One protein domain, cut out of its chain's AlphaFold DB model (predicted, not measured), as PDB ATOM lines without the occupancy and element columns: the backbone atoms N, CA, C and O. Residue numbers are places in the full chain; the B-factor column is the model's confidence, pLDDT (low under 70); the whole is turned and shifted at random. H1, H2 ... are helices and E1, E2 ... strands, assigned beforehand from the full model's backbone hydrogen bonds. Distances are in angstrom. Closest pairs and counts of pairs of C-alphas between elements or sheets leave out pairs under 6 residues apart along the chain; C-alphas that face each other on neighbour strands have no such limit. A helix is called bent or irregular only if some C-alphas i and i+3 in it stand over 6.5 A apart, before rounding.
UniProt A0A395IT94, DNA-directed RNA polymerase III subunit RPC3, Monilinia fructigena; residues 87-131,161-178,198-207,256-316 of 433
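AT A GLANCE: This is residues 87 to 131, 161 to 178, 198 to 207 and 256 to 316 of the 433 residues of the protein "DNA-directed RNA polymerase III subunit RPC3" of Monilinia fructigena (UniProt A0A395IT94). A helix folded back on itself, H1, has the long helical hairpin H5 and H6 packed on its first arm through H5, and the short helices H2 and H3 on its second; a two-strand ribbon, E1 and E2, lies by that second arm, and H4 touches no helix. The printed part has 134 residues, with six named helices and two named strands in the order H1, E1, H2, H3, H4, E2, H5, H6 along the chain; it is mostly helix, with an antiparallel sheet E1 - E2. The whole is compact, radius of gyration of the C-alphas 16.4 A, spanning 47 by 44 by 28 A.

HOW THE PARTS SIT: E1, residues 117 to 119, and E2, residues 260 to 262, are antiparallel; N 261 and O 118, 2.8 A apart, are within hydrogen-bond range. H1, residues 87 to 115, was assigned as one helix by its hydrogen bonds but is bent, C-alphas 100 and 103 being 9.4 A apart; arm H1a, residues 87 to 100, is irregular, C-alphas 88 and 91 being 7.6 A apart. Arm H1b, residues 103 to 115, touches H1a, opposite ways at a shallow tilt of 18 degrees; the closest C-alphas, Gly 98 and Thr 106, are 5.2 A apart. H1b touches H2, residues 120 to 131, at a steep tilt of 61 degrees, closest C-alphas Val 108 and Ile 123, 6.8 A, with 107 to 111 alone. It touches H3, residues 161 to 170, with 104 to 105 alone, closest C-alphas Ala 105 and Thr 166, 7.1 A. H1a touches H5, residues 265 to 284, with 93 to 96 alone, closest C-alphas Ile 93 and Cys 268, 6.4 A. H5 and H6, residues 287 to 303, form a hairpin at a shallow tilt of 20 degrees, closest C-alphas Asn 282 and Ser 290, 4.9 A. O i to N i+4 pairs are within range throughout H1b, H2, H5 and H4, residues 198 to 207, but 8 of 10 in H1a, 3 of 6 in H3 and 11 of 13 in H6.

IN THESE COORDINATES: H1a begins at C-alpha 87 (72.183, -37.529, -67.753); H5 spans 28.6 A and H6 25.3 A, ending at C-alpha 303 (89.769, -33.489, -50.301).

THE WHOLE: Gaps of 17.5, 13.1 and 23.1 A between C-alphas cross the cuts after residues 131, 178 and 207. No link printed whole is long. Residues 304 to 316 have no named element. Mean pLDDT of the printed part is 74.1; residues under 70 include 161 to 178 and 198 to 207.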
ATOM      1  N   LEU A  87      73.631 -37.779 -67.694       87.44
ATOM      2  CA  LEU A  87      72.183 -37.529 -67.753       87.44
ATOM      3  C   LEU A  87      71.365 -38.644 -67.089       87.44
ATOM      4  O   LEU A  87      70.439 -38.348 -66.347       87.44
ATOM      5  N   VAL A  88      71.766 -39.915 -67.241       90.50
ATOM      6  CA  VAL A  88      71.103 -41.073 -66.590       90.50
ATOM      7  C   VAL A  88      71.054 -40.933 -65.070       90.50
ATOM      8  O   VAL A  88      70.204 -41.509 -64.396       90.50
ATOM      9  N   ARG A  89      72.023 -40.215 -64.499       89.06
ATOM     10  CA  ARG A  89      72.210 -40.124 -63.051       89.06
ATOM     11  C   ARG A  89      71.593 -38.872 -62.444       89.06
ATOM     12  O   ARG A  89      71.697 -38.732 -61.232       89.06
ATOM     13  N   SER A  90      70.979 -37.987 -63.231       88.12
ATOM     14  CA  SER A  90      70.430 -36.710 -62.751       88.12
ATOM     15  C   SER A  90      69.525 -36.892 -61.528       88.12
ATOM     16  O   SER A  90      69.773 -36.263 -60.505       88.12
ATOM     17  N   GLY A  91      68.583 -37.839 -61.569       90.06
ATOM     18  CA  GLY A  91      67.677 -38.115 -60.447       90.06
ATOM     19  C   GLY A  91      68.401 -38.517 -59.155       90.06
ATOM     20  O   GLY A  91      68.174 -37.925 -58.107       90.06
ATOM     21  N   LYS A  92      69.356 -39.455 -59.235       89.81
ATOM     22  CA  LYS A  92      70.161 -39.867 -58.065       89.81
ATOM     23  C   LYS A  92      71.060 -38.749 -57.546       89.81
ATOM     24  O   LYS A  92      71.374 -38.702 -56.361       89.81
ATOM     25  N   ILE A  93      71.533 -37.881 -58.437       87.81
ATOM     26  CA  ILE A  93      72.336 -36.720 -58.057       87.81
ATOM     27  C   ILE A  93      71.477 -35.745 -57.251       87.81
ATOM     28  O   ILE A  93      71.933 -35.303 -56.200       87.81
ATOM     29  N   LEU A  94      70.251 -35.458 -57.697       88.81
ATOM     30  CA  LEU A  94      69.314 -34.592 -56.976       88.81
ATOM     31  C   LEU A  94      68.945 -35.170 -55.605       88.81
ATOM     32  O   LEU A  94      69.006 -34.449 -54.616       88.81
ATOM     33  N   GLU A  95      68.682 -36.476 -55.521       89.62
ATOM     34  CA  GLU A  95      68.404 -37.171 -54.254       89.62
ATOM     35  C   GLU A  95      69.543 -36.987 -53.236       89.62
ATOM     36  O   GLU A  95      69.323 -36.545 -52.111       89.62
ATOM     37  N   ILE A  96      70.789 -37.254 -53.645       85.69
ATOM     38  CA  ILE A  96      71.961 -37.114 -52.765       85.69
ATOM     39  C   ILE A  96      72.192 -35.654 -52.359       85.69
ATOM     40  O   ILE A  96      72.673 -35.391 -51.253       85.69
ATOM     41  N   VAL A  97      71.907 -34.706 -53.255       84.88
ATOM     42  CA  VAL A  97      72.023 -33.278 -52.947       84.88
ATOM     43  C   VAL A  97      70.975 -32.873 -51.913       84.88
ATOM     44  O   VAL A  97      71.341 -32.225 -50.934       84.88
ATOM     45  N   GLY A  98      69.731 -33.332 -52.052       84.44
ATOM     46  CA  GLY A  98      68.671 -33.088 -51.076       84.44
ATOM     47  C   GLY A  98      68.980 -33.662 -49.699       84.44
ATOM     48  O   GLY A  98      68.853 -32.956 -48.701       84.44
ATOM     49  N   GLU A  99      69.490 -34.894 -49.639       84.50
ATOM     50  CA  GLU A  99      69.889 -35.544 -48.382       84.50
ATOM     51  C   GLU A  99      70.997 -34.782 -47.633       84.50
ATOM     52  O   GLU A  99      71.026 -34.783 -46.404       84.50
ATOM     53  N   ARG A 100      71.944 -34.164 -48.353       77.56
ATOM     54  CA  ARG A 100      73.149 -33.567 -47.746       77.56
ATOM     55  C   ARG A 100      73.079 -32.061 -47.554       77.56
ATOM     56  O   ARG A 100      73.701 -31.548 -46.629       77.56
ATOM     57  N   PHE A 101      72.403 -31.366 -48.458       76.56
ATOM     58  CA  PHE A 101      72.449 -29.909 -48.570       76.56
ATOM     59  C   PHE A 101      71.062 -29.260 -48.486       76.56
ATOM     60  O   PHE A 101      70.966 -28.034 -48.479       76.56
ATOM     61  N   GLY A 102      69.999 -30.064 -48.381       81.69
ATOM     62  CA  GLY A 102      68.631 -29.595 -48.199       81.69
ATOM     63  C   GLY A 102      67.897 -29.257 -49.500       81.69
ATOM     64  O   GLY A 102      68.406 -29.428 -50.612       81.69
ATOM     65  N   SER A 103      66.664 -28.770 -49.344       81.88
ATOM     66  CA  SER A 103      65.741 -28.465 -50.447       81.88
ATOM     67  C   SER A 103      66.277 -27.379 -51.381       81.88
ATOM     68  O   SER A 103      66.343 -27.604 -52.581       81.88
ATOM     69  N   ILE A 104      66.789 -26.268 -50.841       79.44
ATOM     70  CA  ILE A 104      67.320 -25.143 -51.639       79.44
ATOM     71  C   ILE A 104      68.408 -25.604 -52.612       79.44
ATOM     72  O   ILE A 104      68.436 -25.214 -53.777       79.44
ATOM     73  N   ALA A 105      69.334 -26.437 -52.133       79.81
ATOM     74  CA  ALA A 105      70.423 -26.944 -52.956       79.81
ATOM     75  C   ALA A 105      69.909 -27.889 -54.050       79.81
ATOM     76  O   ALA A 105      70.486 -27.935 -55.136       79.81
ATOM     77  N   THR A 106      68.823 -28.614 -53.774       84.69
ATOM     78  CA  THR A 106      68.140 -29.459 -54.760       84.69
ATOM     79  C   THR A 106      67.526 -28.600 -55.852       84.69
ATOM     80  O   THR A 106      67.786 -28.872 -57.018       84.69
ATOM     81  N   ASP A 107      66.835 -27.518 -55.488       84.00
ATOM     82  CA  ASP A 107      66.210 -26.597 -56.440       84.00
ATOM     83  C   ASP A 107      67.265 -25.925 -57.333       84.00
ATOM     84  O   ASP A 107      67.131 -25.892 -58.558       84.00
ATOM     85  N   VAL A 108      68.380 -25.454 -56.752       82.81
ATOM     86  CA  VAL A 108      69.507 -24.921 -57.541       82.81
ATOM     87  C   VAL A 108      70.048 -25.983 -58.498       82.81
ATOM     88  O   VAL A 108      70.308 -25.706 -59.671       82.81
ATOM     89  N   MET A 109      70.259 -27.200 -58.000       81.88
ATOM     90  CA  MET A 109      70.831 -28.281 -58.789       81.88
ATOM     91  C   MET A 109      69.890 -28.722 -59.911       81.88
ATOM     92  O   MET A 109      70.358 -29.010 -61.009       81.88
ATOM     93  N   GLU A 110      68.583 -28.731 -59.671       86.06
ATOM     94  CA  GLU A 110      67.557 -29.012 -60.669       86.06
ATOM     95  C   GLU A 110      67.595 -27.971 -61.790       86.06
ATOM     96  O   GLU A 110      67.711 -28.336 -62.963       86.06
ATOM     97  N   GLN A 111      67.636 -26.682 -61.440       83.69
ATOM     98  CA  GLN A 111      67.795 -25.607 -62.422       83.69
ATOM     99  C   GLN A 111      69.094 -25.752 -63.225       83.69
ATOM    100  O   GLN A 111      69.101 -25.584 -64.446       83.69
ATOM    101  N   LEU A 112      70.198 -26.136 -62.581       83.12
ATOM    102  CA  LEU A 112      71.463 -26.397 -63.271       83.12
ATOM    103  C   LEU A 112      71.408 -27.626 -64.189       83.12
ATOM    104  O   LEU A 112      72.036 -27.608 -65.248       83.12
ATOM    105  N   VAL A 113      70.669 -28.680 -63.827       84.56
ATOM    106  CA  VAL A 113      70.462 -29.853 -64.692       84.56
ATOM    107  C   VAL A 113      69.660 -29.456 -65.932       84.56
ATOM    108  O   VAL A 113      70.033 -29.849 -67.038       84.56
ATOM    109  N   LEU A 114      68.604 -28.655 -65.770       84.25
ATOM    110  CA  LEU A 114      67.727 -28.222 -66.863       84.25
ATOM    111  C   LEU A 114      68.409 -27.228 -67.813       84.25
ATOM    112  O   LEU A 114      68.265 -27.331 -69.030       84.25
ATOM    113  N   LEU A 115      69.163 -26.270 -67.268       82.00
ATOM    114  CA  LEU A 115      69.820 -25.212 -68.041       82.00
ATOM    115  C   LEU A 115      71.206 -25.614 -68.570       82.00
ATOM    116  O   LEU A 115      71.742 -24.946 -69.461       82.00
ATOM    117  N   GLY A 116      71.815 -26.651 -67.989       77.75
ATOM    118  CA  GLY A 116      73.181 -27.113 -68.246       77.75
ATOM    119  C   GLY A 116      74.245 -26.234 -67.582       77.75
ATOM    120  O   GLY A 116      75.124 -26.727 -66.873       77.75
ATOM    121  N   HIS A 117      74.158 -24.922 -67.792       78.12
ATOM    122  CA  HIS A 117      74.931 -23.915 -67.071       78.12
ATOM    123  C   HIS A 117      74.100 -22.649 -66.878       78.12
ATOM    124  O   HIS A 117      73.298 -22.301 -67.735       78.12
ATOM    125  N   ALA A 118      74.272 -21.908 -65.796       77.06
ATOM    126  CA  ALA A 118      73.513 -20.673 -65.598       77.06
ATOM    127  C   ALA A 118      74.309 -19.673 -64.773       77.06
ATOM    128  O   ALA A 118      75.175 -20.065 -63.992       77.06
ATOM    129  N   LYS A 119      74.047 -18.381 -64.981       79.19
ATOM    130  CA  LYS A 119      74.630 -17.349 -64.129       79.19
ATOM    131  C   LYS A 119      74.006 -17.419 -62.745       79.19
ATOM    132  O   LYS A 119      72.822 -17.725 -62.619       79.19
ATOM    133  N   ILE A 120      74.781 -17.071 -61.725       75.00
ATOM    134  CA  ILE A 120      74.275 -16.972 -60.352       75.00
ATOM    135  C   ILE A 120      73.097 -16.001 -60.274       75.00
ATOM    136  O   ILE A 120      72.094 -16.331 -59.649       75.00
ATOM    137  N   SER A 121      73.172 -14.858 -60.964       76.56
ATOM    138  CA  SER A 121      72.065 -13.895 -61.029       76.56
ATOM    139  C   SER A 121      70.766 -14.523 -61.529       76.56
ATOM    140  O   SER A 121      69.702 -14.261 -60.975       76.56
ATOM    141  N   ASP A 122      70.861 -15.362 -62.561       81.25
ATOM    142  CA  ASP A 122      69.703 -15.951 -63.232       81.25
ATOM    143  C   ASP A 122      69.091 -17.053 -62.362       81.25
ATOM    144  O   ASP A 122      67.873 -17.142 -62.247       81.25
ATOM    145  N   ILE A 123      69.936 -17.843 -61.691       79.12
ATOM    146  CA  ILE A 123      69.503 -18.874 -60.740       79.12
ATOM    147  C   ILE A 123      68.790 -18.228 -59.551       79.12
ATOM    148  O   ILE A 123      67.697 -18.654 -59.196       79.12
ATOM    149  N   ILE A 124      69.376 -17.186 -58.952       76.69
ATOM    150  CA  ILE A 124      68.768 -16.482 -57.814       76.69
ATOM    151  C   ILE A 124      67.431 -15.856 -58.228       76.69
ATOM    152  O   ILE A 124      66.443 -15.983 -57.507       76.69
ATOM    153  N   ALA A 125      67.376 -15.219 -59.401       80.25
ATOM    154  CA  ALA A 125      66.142 -14.631 -59.908       80.25
ATOM    155  C   ALA A 125      65.041 -15.682 -60.114       80.25
ATOM    156  O   ALA A 125      63.883 -15.411 -59.806       80.25
ATOM    157  N   GLU A 126      65.383 -16.868 -60.615       78.94
ATOM    158  CA  GLU A 126      64.408 -17.935 -60.852       78.94
ATOM    159  C   GLU A 126      63.919 -18.589 -59.554       78.94
ATOM    160  O   GLU A 126      62.724 -18.833 -59.393       78.94
ATOM    161  N   LEU A 127      64.815 -18.795 -58.587       75.25
ATOM    162  CA  LEU A 127      64.444 -19.304 -57.266       75.25
ATOM    163  C   LEU A 127      63.499 -18.358 -56.522       75.25
ATOM    164  O   LEU A 127      62.546 -18.816 -55.896       75.25
ATOM    165  N   ASN A 128      63.725 -17.048 -56.632       77.94
ATOM    166  CA  ASN A 128      62.853 -16.057 -56.007       77.94
ATOM    167  C   ASN A 128      61.441 -16.074 -56.620       77.94
ATOM    168  O   ASN A 128      60.462 -16.015 -55.882       77.94
ATOM    169  N   LYS A 129      61.314 -16.234 -57.947       76.19
ATOM    170  CA  LYS A 129      59.999 -16.330 -58.609       76.19
ATOM    171  C   LYS A 129      59.213 -17.557 -58.166       76.19
ATOM    172  O   LYS A 129      58.022 -17.446 -57.904       76.19
ATOM    173  N   ASN A 130      59.862 -18.718 -58.075       63.19
ATOM    174  CA  ASN A 130      59.189 -19.968 -57.711       63.19
ATOM    175  C   ASN A 130      58.678 -19.968 -56.262       63.19
ATOM    176  O   ASN A 130      57.769 -20.727 -55.932       63.19
ATOM    177  N   HIS A 131      59.216 -19.093 -55.406       59.56
ATOM    178  CA  HIS A 131      58.775 -18.945 -54.020       59.56
ATOM    179  C   HIS A 131      57.521 -18.064 -53.870       59.56
ATOM    180  O   HIS A 131      56.666 -18.339 -53.029       59.56
ATOM    181  N   GLN A 161      74.399 -17.491 -49.010       52.00
ATOM    182  CA  GLN A 161      75.230 -18.268 -48.076       52.00
ATOM    183  C   GLN A 161      75.193 -19.787 -48.329       52.00
ATOM    184  O   GLN A 161      76.226 -20.463 -48.227       52.00
ATOM    185  N   HIS A 162      74.030 -20.342 -48.691       54.75
ATOM    186  CA  HIS A 162      73.933 -21.748 -49.089       54.75
ATOM    187  C   HIS A 162      74.676 -21.980 -50.401       54.75
ATOM    188  O   HIS A 162      75.470 -22.911 -50.476       54.75
ATOM    189  N   ILE A 163      74.529 -21.097 -51.390       56.78
ATOM    190  CA  ILE A 163      75.294 -21.124 -52.642       56.78
ATOM    191  C   ILE A 163      76.808 -21.091 -52.332       56.78
ATOM    192  O   ILE A 163      77.545 -21.950 -52.806       56.78
ATOM    193  N   ASN A 164      77.290 -20.226 -51.440       54.88
ATOM    194  CA  ASN A 164      78.715 -20.153 -51.078       54.88
ATOM    195  C   ASN A 164      79.302 -21.454 -50.513       54.88
ATOM    196  O   ASN A 164      80.419 -21.832 -50.867       54.88
ATOM    197  N   SER A 165      78.565 -22.139 -49.636       53.72
ATOM    198  CA  SER A 165      79.033 -23.367 -48.974       53.72
ATOM    199  C   SER A 165      78.801 -24.635 -49.812       53.72
ATOM    200  O   SER A 165      79.643 -25.537 -49.823       53.72
ATOM    201  N   THR A 166      77.695 -24.696 -50.561       53.59
ATOM    202  CA  THR A 166      77.267 -25.882 -51.327       53.59
ATOM    203  C   THR A 166      77.770 -25.887 -52.775       53.59
ATOM    204  O   THR A 166      78.101 -26.944 -53.314       53.59
ATOM    205  N   ILE A 167      77.904 -24.719 -53.411       52.44
ATOM    206  CA  ILE A 167      78.208 -24.606 -54.846       52.44
ATOM    207  C   ILE A 167      79.706 -24.502 -55.104       52.44
ATOM    208  O   ILE A 167      80.175 -25.092 -56.070       52.44
ATOM    209  N   ALA A 168      80.500 -23.914 -54.206       48.41
ATOM    210  CA  ALA A 168      81.960 -23.903 -54.360       48.41
ATOM    211  C   ALA A 168      82.578 -25.319 -54.432       48.41
ATOM    212  O   ALA A 168      83.642 -25.507 -55.021       48.41
ATOM    213  N   THR A 169      81.911 -26.332 -53.866       48.62
ATOM    214  CA  THR A 169      82.392 -27.724 -53.853       48.62
ATOM    215  C   THR A 169      81.809 -28.600 -54.971       48.62
ATOM    216  O   THR A 169      82.466 -29.565 -55.373       48.62
ATOM    217  N   ILE A 170      80.619 -28.278 -55.500       50.00
ATOM    218  CA  ILE A 170      79.870 -29.114 -56.467       50.00
ATOM    219  C   ILE A 170      79.695 -28.440 -57.832       50.00
ATOM    220  O   ILE A 170      79.597 -29.132 -58.845       50.00
ATOM    221  N   ALA A 171      79.718 -27.113 -57.900       48.22
ATOM    222  CA  ALA A 171      79.623 -26.362 -59.139       48.22
ATOM    223  C   ALA A 171      80.849 -25.461 -59.298       48.22
ATOM    224  O   ALA A 171      80.916 -24.334 -58.819       48.22
ATOM    225  N   VAL A 172      81.856 -25.979 -59.996       46.41
ATOM    226  CA  VAL A 172      83.011 -25.174 -60.382       46.41
ATOM    227  C   VAL A 172      83.166 -25.241 -61.887       46.41
ATOM    228  O   VAL A 172      83.744 -26.178 -62.433       46.41
ATOM    229  N   GLU A 173      82.728 -24.170 -62.533       41.69
ATOM    230  CA  GLU A 173      83.561 -23.522 -63.533       41.69
ATOM    231  C   GLU A 173      83.754 -22.076 -63.066       41.69
ATOM    232  O   GLU A 173      82.993 -21.178 -63.404       41.69
ATOM    233  N   LYS A 174      84.765 -21.839 -62.215       41.50
ATOM    234  CA  LYS A 174      85.243 -20.472 -62.000       41.50
ATOM    235  C   LYS A 174      85.605 -19.952 -63.386       41.50
ATOM    236  O   LYS A 174      86.383 -20.597 -64.089       41.50
ATOM    237  N   THR A 175      85.078 -18.791 -63.735       38.97
ATOM    238  CA  THR A 175      85.348 -17.940 -64.910       38.97
ATOM    239  C   THR A 175      86.837 -17.687 -65.229       38.97
ATOM    240  O   THR A 175      87.168 -16.917 -66.122       38.97
ATOM    241  N   LEU A 176      87.766 -18.406 -64.594       36.31
ATOM    242  CA  LEU A 176      89.167 -18.561 -64.971       36.31
ATOM    243  C   LEU A 176      89.365 -19.137 -66.381       36.31
ATOM    244  O   LEU A 176      90.435 -18.928 -66.947       36.31
ATOM    245  N   LEU A 177      88.388 -19.835 -66.976       38.47
ATOM    246  CA  LEU A 177      88.492 -20.247 -68.383       38.47
ATOM    247  C   LEU A 177      88.176 -19.114 -69.380       38.47
ATOM    248  O   LEU A 177      88.558 -19.226 -70.537       38.47
ATOM    249  N   GLN A 178      87.566 -18.004 -68.947       37.22
ATOM    250  CA  GLN A 178      87.274 -16.861 -69.821       37.22
ATOM    251  C   GLN A 178      88.414 -15.827 -69.789       37.22
ATOM    252  O   GLN A 178      88.933 -15.456 -70.840       37.22
ATOM    253  N   ILE A 198      98.313 -24.950 -67.064       44.09
ATOM    254  CA  ILE A 198      96.901 -25.172 -66.726       44.09
ATOM    255  C   ILE A 198      96.756 -26.379 -65.809       44.09
ATOM    256  O   ILE A 198      96.038 -26.292 -64.820       44.09
ATOM    257  N   ARG A 199      97.452 -27.487 -66.100       49.41
ATOM    258  CA  ARG A 199      97.477 -28.665 -65.221       49.41
ATOM    259  C   ARG A 199      98.021 -28.306 -63.843       49.41
ATOM    260  O   ARG A 199      97.348 -28.572 -62.855       49.41
ATOM    261  N   VAL A 200      99.174 -27.636 -63.793       49.84
ATOM    262  CA  VAL A 200      99.808 -27.198 -62.541       49.84
ATOM    263  C   VAL A 200      98.891 -26.249 -61.774       49.84
ATOM    264  O   VAL A 200      98.669 -26.466 -60.592       49.84
ATOM    265  N   ARG A 201      98.272 -25.266 -62.439       46.09
ATOM    266  CA  ARG A 201      97.368 -24.310 -61.789       46.09
ATOM    267  C   ARG A 201      96.056 -24.949 -61.331       46.09
ATOM    268  O   ARG A 201      95.581 -24.620 -60.252       46.09
ATOM    269  N   LEU A 202      95.471 -25.874 -62.099       47.72
ATOM    270  CA  LEU A 202      94.314 -26.652 -61.638       47.72
ATOM    271  C   LEU A 202      94.687 -27.531 -60.444       47.72
ATOM    272  O   LEU A 202      93.873 -27.690 -59.543       47.72
ATOM    273  N   GLN A 203      95.887 -28.109 -60.430       48.56
ATOM    274  CA  GLN A 203      96.368 -28.938 -59.328       48.56
ATOM    275  C   GLN A 203      96.676 -28.108 -58.076       48.56
ATOM    276  O   GLN A 203      96.329 -28.532 -56.980       48.56
ATOM    277  N   GLU A 204      97.213 -26.902 -58.249       47.97
ATOM    278  CA  GLU A 204      97.461 -25.915 -57.196       47.97
ATOM    279  C   GLU A 204      96.146 -25.417 -56.575       47.97
ATOM    280  O   GLU A 204      95.952 -25.533 -55.367       47.97
ATOM    281  N   LEU A 205      95.170 -25.016 -57.402       42.38
ATOM    282  CA  LEU A 205      93.821 -24.635 -56.955       42.38
ATOM    283  C   LEU A 205      93.087 -25.777 -56.227       42.38
ATOM    284  O   LEU A 205      92.245 -25.524 -55.369       42.38
ATOM    285  N   ARG A 206      93.402 -27.037 -56.560       47.84
ATOM    286  CA  ARG A 206      92.874 -28.229 -55.876       47.84
ATOM    287  C   ARG A 206      93.587 -28.505 -54.548       47.84
ATOM    288  O   ARG A 206      92.928 -28.955 -53.616       47.84
ATOM    289  N   SER A 207      94.891 -28.234 -54.436       44.75
ATOM    290  CA  SER A 207      95.634 -28.345 -53.168       44.75
ATOM    291  C   SER A 207      95.358 -27.193 -52.197       44.75
ATOM    292  O   SER A 207      95.431 -27.387 -50.987       44.75
ATOM    293  N   ASP A 256      79.983 -13.264 -57.341       63.22
ATOM    294  CA  ASP A 256      79.758 -12.462 -58.541       63.22
ATOM    295  C   ASP A 256      78.535 -13.007 -59.288       63.22
ATOM    296  O   ASP A 256      78.529 -14.155 -59.736       63.22
ATOM    297  N   GLY A 257      77.496 -12.183 -59.431       64.62
ATOM    298  CA  GLY A 257      76.262 -12.558 -60.120       64.62
ATOM    299  C   GLY A 257      76.498 -12.995 -61.568       64.62
ATOM    300  O   GLY A 257      75.713 -13.775 -62.104       64.62
ATOM    301  N   ASN A 258      77.602 -12.564 -62.190       68.38
ATOM    302  CA  ASN A 258      77.986 -12.974 -63.540       68.38
ATOM    303  C   ASN A 258      78.685 -14.338 -63.614       68.38
ATOM    304  O   ASN A 258      78.933 -14.827 -64.720       68.38
ATOM    305  N   LEU A 259      79.006 -14.960 -62.478       67.88
ATOM    306  CA  LEU A 259      79.649 -16.266 -62.442       67.88
ATOM    307  C   LEU A 259      78.714 -17.325 -63.033       67.88
ATOM    308  O   LEU A 259      77.580 -17.496 -62.591       67.88
ATOM    309  N   VAL A 260      79.204 -18.047 -64.042       70.50
ATOM    310  CA  VAL A 260      78.481 -19.157 -64.667       70.50
ATOM    311  C   VAL A 260      78.767 -20.437 -63.894       70.50
ATOM    312  O   VAL A 260      79.910 -20.868 -63.775       70.50
ATOM    313  N   LEU A 261      77.714 -21.064 -63.388       73.81
ATOM    314  CA  LEU A 261      77.778 -22.325 -62.670       73.81
ATOM    315  C   LEU A 261      77.483 -23.496 -63.601       73.81
ATOM    316  O   LEU A 261      76.613 -23.416 -64.469       73.81
ATOM    317  N   ARG A 262      78.192 -24.607 -63.378       74.75
ATOM    318  CA  ARG A 262      77.993 -25.886 -64.065       74.75
ATOM    319  C   ARG A 262      78.167 -27.035 -63.087       74.75
ATOM    320  O   ARG A 262      79.029 -26.984 -62.216       74.75
ATOM    321  N   ILE A 263      77.409 -28.105 -63.292       79.69
ATOM    322  CA  ILE A 263      77.493 -29.320 -62.484       79.69
ATOM    323  C   ILE A 263      78.852 -30.008 -62.650       79.69
ATOM    324  O   ILE A 263      79.275 -30.351 -63.760       79.69
ATOM    325  N   ASN A 264      79.511 -30.296 -61.526       80.56
ATOM    326  CA  ASN A 264      80.657 -31.194 -61.479       80.56
ATOM    327  C   ASN A 264      80.201 -32.649 -61.284       80.56
ATOM    328  O   ASN A 264      80.132 -33.168 -60.166       80.56
ATOM    329  N   HIS A 265      79.946 -33.342 -62.395       79.94
ATOM    330  CA  HIS A 265      79.537 -34.748 -62.366       79.94
ATOM    331  C   HIS A 265      80.578 -35.673 -61.715       79.94
ATOM    332  O   HIS A 265      80.197 -36.673 -61.109       79.94
ATOM    333  N   GLU A 266      81.876 -35.359 -61.788       79.31
ATOM    334  CA  GLU A 266      82.924 -36.187 -61.171       79.31
ATOM    335  C   GLU A 266      82.835 -36.153 -59.644       79.31
ATOM    336  O   GLU A 266      82.956 -37.196 -58.995       79.31
ATOM    337  N   LYS A 267      82.528 -34.983 -59.074       81.31
ATOM    338  CA  LYS A 267      82.282 -34.839 -57.638       81.31
ATOM    339  C   LYS A 267      81.007 -35.559 -57.210       81.31
ATOM    340  O   LYS A 267      81.013 -36.282 -56.214       81.31
ATOM    341  N   CYS A 268      79.935 -35.450 -57.994       82.94
ATOM    342  CA  CYS A 268      78.707 -36.206 -57.746       82.94
ATOM    343  C   CYS A 268      78.965 -37.724 -57.733       82.94
ATOM    344  O   CYS A 268      78.410 -38.448 -56.904       82.94
ATOM    345  N   ILE A 269      79.855 -38.219 -58.600       86.31
ATOM    346  CA  ILE A 269      80.269 -39.628 -58.614       86.31
ATOM    347  C   ILE A 269      81.019 -40.018 -57.331       86.31
ATOM    348  O   ILE A 269      80.827 -41.137 -56.850       86.31
ATOM    349  N   VAL A 270      81.815 -39.124 -56.735       85.56
ATOM    350  CA  VAL A 270      82.443 -39.361 -55.419       85.56
ATOM    351  C   VAL A 270      81.382 -39.565 -54.341       85.56
ATOM    352  O   VAL A 270      81.469 -40.529 -53.579       85.56
ATOM    353  N   PHE A 271      80.346 -38.724 -54.308       86.69
ATOM    354  CA  PHE A 271      79.265 -38.877 -53.334       86.69
ATOM    355  C   PHE A 271      78.465 -40.167 -53.540       86.69
ATOM    356  O   PHE A 271      78.209 -40.881 -52.569       86.69
ATOM    357  N   MET A 272      78.151 -40.525 -54.790       88.69
ATOM    358  CA  MET A 272      77.493 -41.797 -55.115       88.69
ATOM    359  C   MET A 272      78.338 -43.010 -54.699       88.69
ATOM    360  O   MET A 272      77.813 -43.961 -54.120       88.69
ATOM    361  N   ARG A 273      79.656 -42.978 -54.948       91.38
ATOM    362  CA  ARG A 273      80.581 -44.029 -54.497       91.38
ATOM    363  C   ARG A 273      80.545 -44.155 -52.978       91.38
ATOM    364  O   ARG A 273      80.432 -45.264 -52.469       91.38
ATOM    365  N   ASN A 274      80.647 -43.034 -52.268       91.81
ATOM    366  CA  ASN A 274      80.667 -43.037 -50.810       91.81
ATOM    367  C   ASN A 274      79.361 -43.608 -50.239       91.81
ATOM    368  O   ASN A 274      79.429 -44.458 -49.359       91.81
ATOM    369  N   ARG A 275      78.195 -43.236 -50.790       91.19
ATOM    370  CA  ARG A 275      76.901 -43.829 -50.401       91.19
ATOM    371  C   ARG A 275      76.909 -45.351 -50.567       91.19
ATOM    372  O   ARG A 275      76.598 -46.071 -49.624       91.19
ATOM    373  N   ARG A 276      77.385 -45.853 -51.711       93.00
ATOM    374  CA  ARG A 276      77.455 -47.301 -51.956       93.00
ATOM    375  C   ARG A 276      78.420 -48.035 -51.019       93.00
ATOM    376  O   ARG A 276      78.160 -49.173 -50.637       93.00
ATOM    377  N   LEU A 277      79.538 -47.406 -50.659       93.44
ATOM    378  CA  LEU A 277      80.502 -47.971 -49.712       93.44
ATOM    379  C   LEU A 277      79.922 -48.063 -48.294       93.44
ATOM    380  O   LEU A 277      80.162 -49.057 -47.612       93.44
ATOM    381  N   VAL A 278      79.127 -47.076 -47.876       94.25
ATOM    382  CA  VAL A 278      78.421 -47.095 -46.585       94.25
ATOM    383  C   VAL A 278      77.370 -48.201 -46.546       94.25
ATOM    384  O   VAL A 278      77.353 -48.976 -45.596       94.25
ATOM    385  N   GLU A 279      76.556 -48.348 -47.596       94.44
ATOM    386  CA  GLU A 279      75.582 -49.448 -47.706       94.44
ATOM    387  C   GLU A 279      76.258 -50.822 -47.587       94.44
ATOM    388  O   GLU A 279      75.775 -51.717 -46.894       94.44
ATOM    389  N   LEU A 280      77.413 -50.983 -48.239       95.44
ATOM    390  CA  LEU A 280      78.184 -52.217 -48.172       95.44
ATOM    391  C   LEU A 280      78.756 -52.453 -46.767       95.44
ATOM    392  O   LEU A 280      78.682 -53.577 -46.275       95.44
ATOM    393  N   ALA A 281      79.280 -51.417 -46.108       95.62
ATOM    394  CA  ALA A 281      79.763 -51.505 -44.730       95.62
ATOM    395  C   ALA A 281      78.638 -51.871 -43.750       95.62
ATOM    396  O   ALA A 281      78.845 -52.709 -42.873       95.62
ATOM    397  N   ASN A 282      77.438 -51.320 -43.950       95.75
ATOM    398  CA  ASN A 282      76.262 -51.655 -43.152       95.75
ATOM    399  C   ASN A 282      75.908 -53.143 -43.295       95.75
ATOM    400  O   ASN A 282      75.787 -53.853 -42.305       95.75
ATOM    401  N   SER A 283      75.877 -53.648 -44.534       95.88
ATOM    402  CA  SER A 283      75.549 -55.057 -44.796       95.88
ATOM    403  C   SER A 283      76.588 -56.066 -44.291       95.88
ATOM    404  O   SER A 283      76.247 -57.222 -44.068       95.88
ATOM    405  N   ARG A 284      77.864 -55.667 -44.164       95.31
ATOM    406  CA  ARG A 284      78.970 -56.598 -43.877       95.31
ATOM    407  C   ARG A 284      79.504 -56.537 -42.458       95.31
ATOM    408  O   ARG A 284      79.960 -57.558 -41.960       95.31
ATOM    409  N   ILE A 285      79.560 -55.345 -41.876       93.88
ATOM    410  CA  ILE A 285      80.244 -55.110 -40.602       93.88
ATOM    411  C   ILE A 285      79.205 -54.765 -39.530       93.88
ATOM    412  O   ILE A 285      79.202 -55.360 -38.458       93.88
ATOM    413  N   GLY A 286      78.257 -53.889 -39.875       93.38
ATOM    414  CA  GLY A 286      77.103 -53.560 -39.045       93.38
ATOM    415  C   GLY A 286      76.743 -52.078 -39.102       93.38
ATOM    416  O   GLY A 286      77.518 -51.236 -39.569       93.38
ATOM    417  N   GLU A 287      75.562 -51.756 -38.585       93.69
ATOM    418  CA  GLU A 287      74.964 -50.422 -38.667       93.69
ATOM    419  C   GLU A 287      75.829 -49.346 -37.990       93.69
ATOM    420  O   GLU A 287      76.235 -48.377 -38.637       93.69
ATOM    421  N   LEU A 288      76.224 -49.555 -36.730       93.19
ATOM    422  CA  LEU A 288      77.052 -48.605 -35.968       93.19
ATOM    423  C   LEU A 288      78.389 -48.294 -36.658       93.19
ATOM    424  O   LEU A 288      78.808 -47.139 -36.739       93.19
ATOM    425  N   GLN A 289      79.061 -49.316 -37.184       94.31
ATOM    426  CA  GLN A 289      80.343 -49.148 -37.872       94.31
ATOM    427  C   GLN A 289      80.172 -48.448 -39.219       94.31
ATOM    428  O   GLN A 289      81.034 -47.663 -39.616       94.31
ATOM    429  N   SER A 290      79.049 -48.682 -39.904       94.38
ATOM    430  CA  SER A 290      78.734 -47.993 -41.151       94.38
ATOM    431  C   SER A 290      78.558 -46.487 -40.956       94.38
ATOM    432  O   SER A 290      79.027 -45.724 -41.798       94.38
ATOM    433  N   TYR A 291      77.998 -46.045 -39.822       93.94
ATOM    434  CA  TYR A 291      77.887 -44.622 -39.492       93.94
ATOM    435  C   TYR A 291      79.250 -43.971 -39.246       93.94
ATOM    436  O   TYR A 291      79.534 -42.909 -39.800       93.94
ATOM    437  N   ILE A 292      80.134 -44.631 -38.488       94.50
ATOM    438  CA  ILE A 292      81.512 -44.151 -38.278       94.50
ATOM    439  C   ILE A 292      82.242 -44.049 -39.625       94.50
ATOM    440  O   ILE A 292      82.924 -43.063 -39.912       94.50
ATOM    441  N   TYR A 293      82.066 -45.053 -40.482       93.94
ATOM    442  CA  TYR A 293      82.663 -45.080 -41.810       93.94
ATOM    443  C   TYR A 293      82.088 -44.004 -42.745       93.94
ATOM    444  O   TYR A 293      82.834 -43.387 -43.509       93.94
ATOM    445  N   ALA A 294      80.785 -43.725 -42.662       90.38
ATOM    446  CA  ALA A 294      80.137 -42.648 -43.401       90.38
ATOM    447  C   ALA A 294      80.732 -41.283 -43.042       90.38
ATOM    448  O   ALA A 294      81.012 -40.483 -43.939       90.38
ATOM    449  N   GLU A 295      80.984 -41.044 -41.755       92.00
ATOM    450  CA  GLU A 295      81.555 -39.786 -41.279       92.00
ATOM    451  C   GLU A 295      83.017 -39.615 -41.715       92.00
ATOM    452  O   GLU A 295      83.405 -38.551 -42.203       92.00
ATOM    453  N   LEU A 296      83.810 -40.690 -41.678       90.06
ATOM    454  CA  LEU A 296      85.158 -40.694 -42.251       90.06
ATOM    455  C   LEU A 296      85.135 -40.341 -43.748       90.06
ATOM    456  O   LEU A 296      85.896 -39.487 -44.213       90.06
ATOM    457  N   LEU A 297      84.250 -40.980 -44.518       89.50
ATOM    458  CA  LEU A 297      84.106 -40.714 -45.948       89.50
ATOM    459  C   LEU A 297      83.616 -39.290 -46.234       89.50
ATOM    460  O   LEU A 297      83.988 -38.735 -47.270       89.50
ATOM    461  N   ARG A 298      82.811 -38.692 -45.347       84.69
ATOM    462  CA  ARG A 298      82.369 -37.293 -45.444       84.69
ATOM    463  C   ARG A 298      83.564 -36.347 -45.367       84.69
ATOM    464  O   ARG A 298      83.753 -35.562 -46.294       84.69
ATOM    465  N   LEU A 299      84.416 -36.498 -44.354       83.69
ATOM    466  CA  LEU A 299      85.621 -35.677 -44.172       83.69
ATOM    467  C   LEU A 299      86.615 -35.839 -45.333       83.69
ATOM    468  O   LEU A 299      87.166 -34.865 -45.842       83.69
ATOM    469  N   LEU A 300      86.814 -37.070 -45.812       79.44
ATOM    470  CA  LEU A 300      87.692 -37.327 -46.957       79.44
ATOM    471  C   LEU A 300      87.113 -36.798 -48.272       79.44
ATOM    472  O   LEU A 300      87.868 -36.427 -49.173       79.44
ATOM    473  N   SER A 301      85.784 -36.755 -48.404       77.25
ATOM    474  CA  SER A 301      85.141 -36.298 -49.634       77.25
ATOM    475  C   SER A 301      85.494 -34.855 -49.964       77.25
ATOM    476  O   SER A 301      85.620 -34.558 -51.142       77.25
ATOM    477  N   GLU A 302      85.750 -33.982 -48.989       70.56
ATOM    478  CA  GLU A 302      86.180 -32.597 -49.240       70.56
ATOM    479  C   GLU A 302      87.489 -32.550 -50.034       70.56
ATOM    480  O   GLU A 302      87.609 -31.800 -51.002       70.56
ATOM    481  N   ARG A 303      88.430 -33.438 -49.698       68.00
ATOM    482  CA  ARG A 303      89.769 -33.489 -50.301       68.00
ATOM    483  C   ARG A 303      89.860 -34.366 -51.550       68.00
ATOM    484  O   ARG A 303      90.856 -34.295 -52.262       68.00
ATOM    485  N   ILE A 304      88.836 -35.172 -51.835       70.94
ATOM    486  CA  ILE A 304      88.789 -36.063 -53.001       70.94
ATOM    487  C   ILE A 304      87.858 -35.460 -54.065       70.94
ATOM    488  O   ILE A 304      86.630 -35.500 -53.917       70.94
ATOM    489  N   PRO A 305      88.397 -34.897 -55.162       69.44
ATOM    490  CA  PRO A 305      87.570 -34.322 -56.218       69.44
ATOM    491  C   PRO A 305      87.005 -35.377 -57.183       69.44
ATOM    492  O   PRO A 305      85.958 -35.132 -57.776       69.44
ATOM    493  N   ARG A 306      87.675 -36.530 -57.363       73.50
ATOM    494  CA  ARG A 306      87.349 -37.529 -58.403       73.50
ATOM    495  C   ARG A 306      87.576 -38.961 -57.930       73.50
ATOM    496  O   ARG A 306      88.441 -39.218 -57.097       73.50
ATOM    497  N   CYS A 307      86.826 -39.902 -58.502       78.31
ATOM    498  CA  CYS A 307      86.991 -41.336 -58.230       78.31
ATOM    499  C   CYS A 307      88.078 -42.007 -59.072       78.31
ATOM    500  O   CYS A 307      88.600 -43.041 -58.664       78.31
ATOM    501  N   ARG A 308      88.361 -41.475 -60.263       74.50
ATOM    502  CA  ARG A 308      89.351 -42.019 -61.194       74.50
ATOM    503  C   ARG A 308      90.266 -40.888 -61.663       74.50
ATOM    504  O   ARG A 308      89.750 -39.793 -61.898       74.50
ATOM    505  N   PRO A 309      91.576 -41.135 -61.791       66.50
ATOM    506  CA  PRO A 309      92.460 -40.205 -62.472       66.50
ATOM    507  C   PRO A 309      92.083 -40.132 -63.959       66.50
ATOM    508  O   PRO A 309      91.692 -41.140 -64.553       66.50
ATOM    509  N   ASP A 310      92.165 -38.940 -64.551       61.19
ATOM    510  CA  ASP A 310      91.937 -38.738 -65.985       61.19
ATOM    511  C   ASP A 310      93.277 -38.861 -66.721       61.19
ATOM    512  O   ASP A 310      94.120 -37.988 -66.539       61.19
ATOM    513  N   PRO A 311      93.478 -39.853 -67.608       58.00
ATOM    514  CA  PRO A 311      94.733 -40.032 -68.344       58.00
ATOM    515  C   PRO A 311      95.160 -38.831 -69.204       58.00
ATOM    516  O   PRO A 311      96.299 -38.767 -69.656       58.00
ATOM    517  N   LYS A 312      94.244 -37.900 -69.513       56.12
ATOM    518  CA  LYS A 312      94.552 -36.673 -70.269       56.12
ATOM    519  C   LYS A 312      95.121 -35.555 -69.389       56.12
ATOM    520  O   LYS A 312      95.700 -34.602 -69.922       56.12
ATOM    521  N   ILE A 313      94.888 -35.639 -68.082       56.38
ATOM    522  CA  ILE A 313      95.182 -34.598 -67.091       56.38
ATOM    523  C   ILE A 313      96.247 -35.085 -66.108       56.38
ATOM    524  O   ILE A 313      97.157 -34.325 -65.795       56.38
ATOM    525  N   ASP A 314      96.125 -36.331 -65.665       59.19
ATOM    526  CA  ASP A 314      96.935 -36.980 -64.648       59.19
ATOM    527  C   ASP A 314      97.919 -37.921 -65.382       59.19
ATOM    528  O   ASP A 314      97.514 -38.918 -65.988       59.19
ATOM    529  N   ASP A 315      99.207 -37.559 -65.424       51.91
ATOM    530  CA  ASP A 315     100.239 -38.349 -66.112       51.91
ATOM    531  C   ASP A 315     100.556 -39.632 -65.306       51.91
ATOM    532  O   ASP A 315     100.463 -39.659 -64.081       51.91
ATOM    533  N   ALA A 316     100.992 -40.715 -65.965       48.44
ATOM    534  CA  ALA A 316     101.241 -42.023 -65.328       48.44
ATOM    535  C   ALA A 316     102.305 -42.021 -64.199       48.44
ATOM    536  O   ALA A 316     102.386 -42.983 -63.435       48.44
TER     537      ALA A 316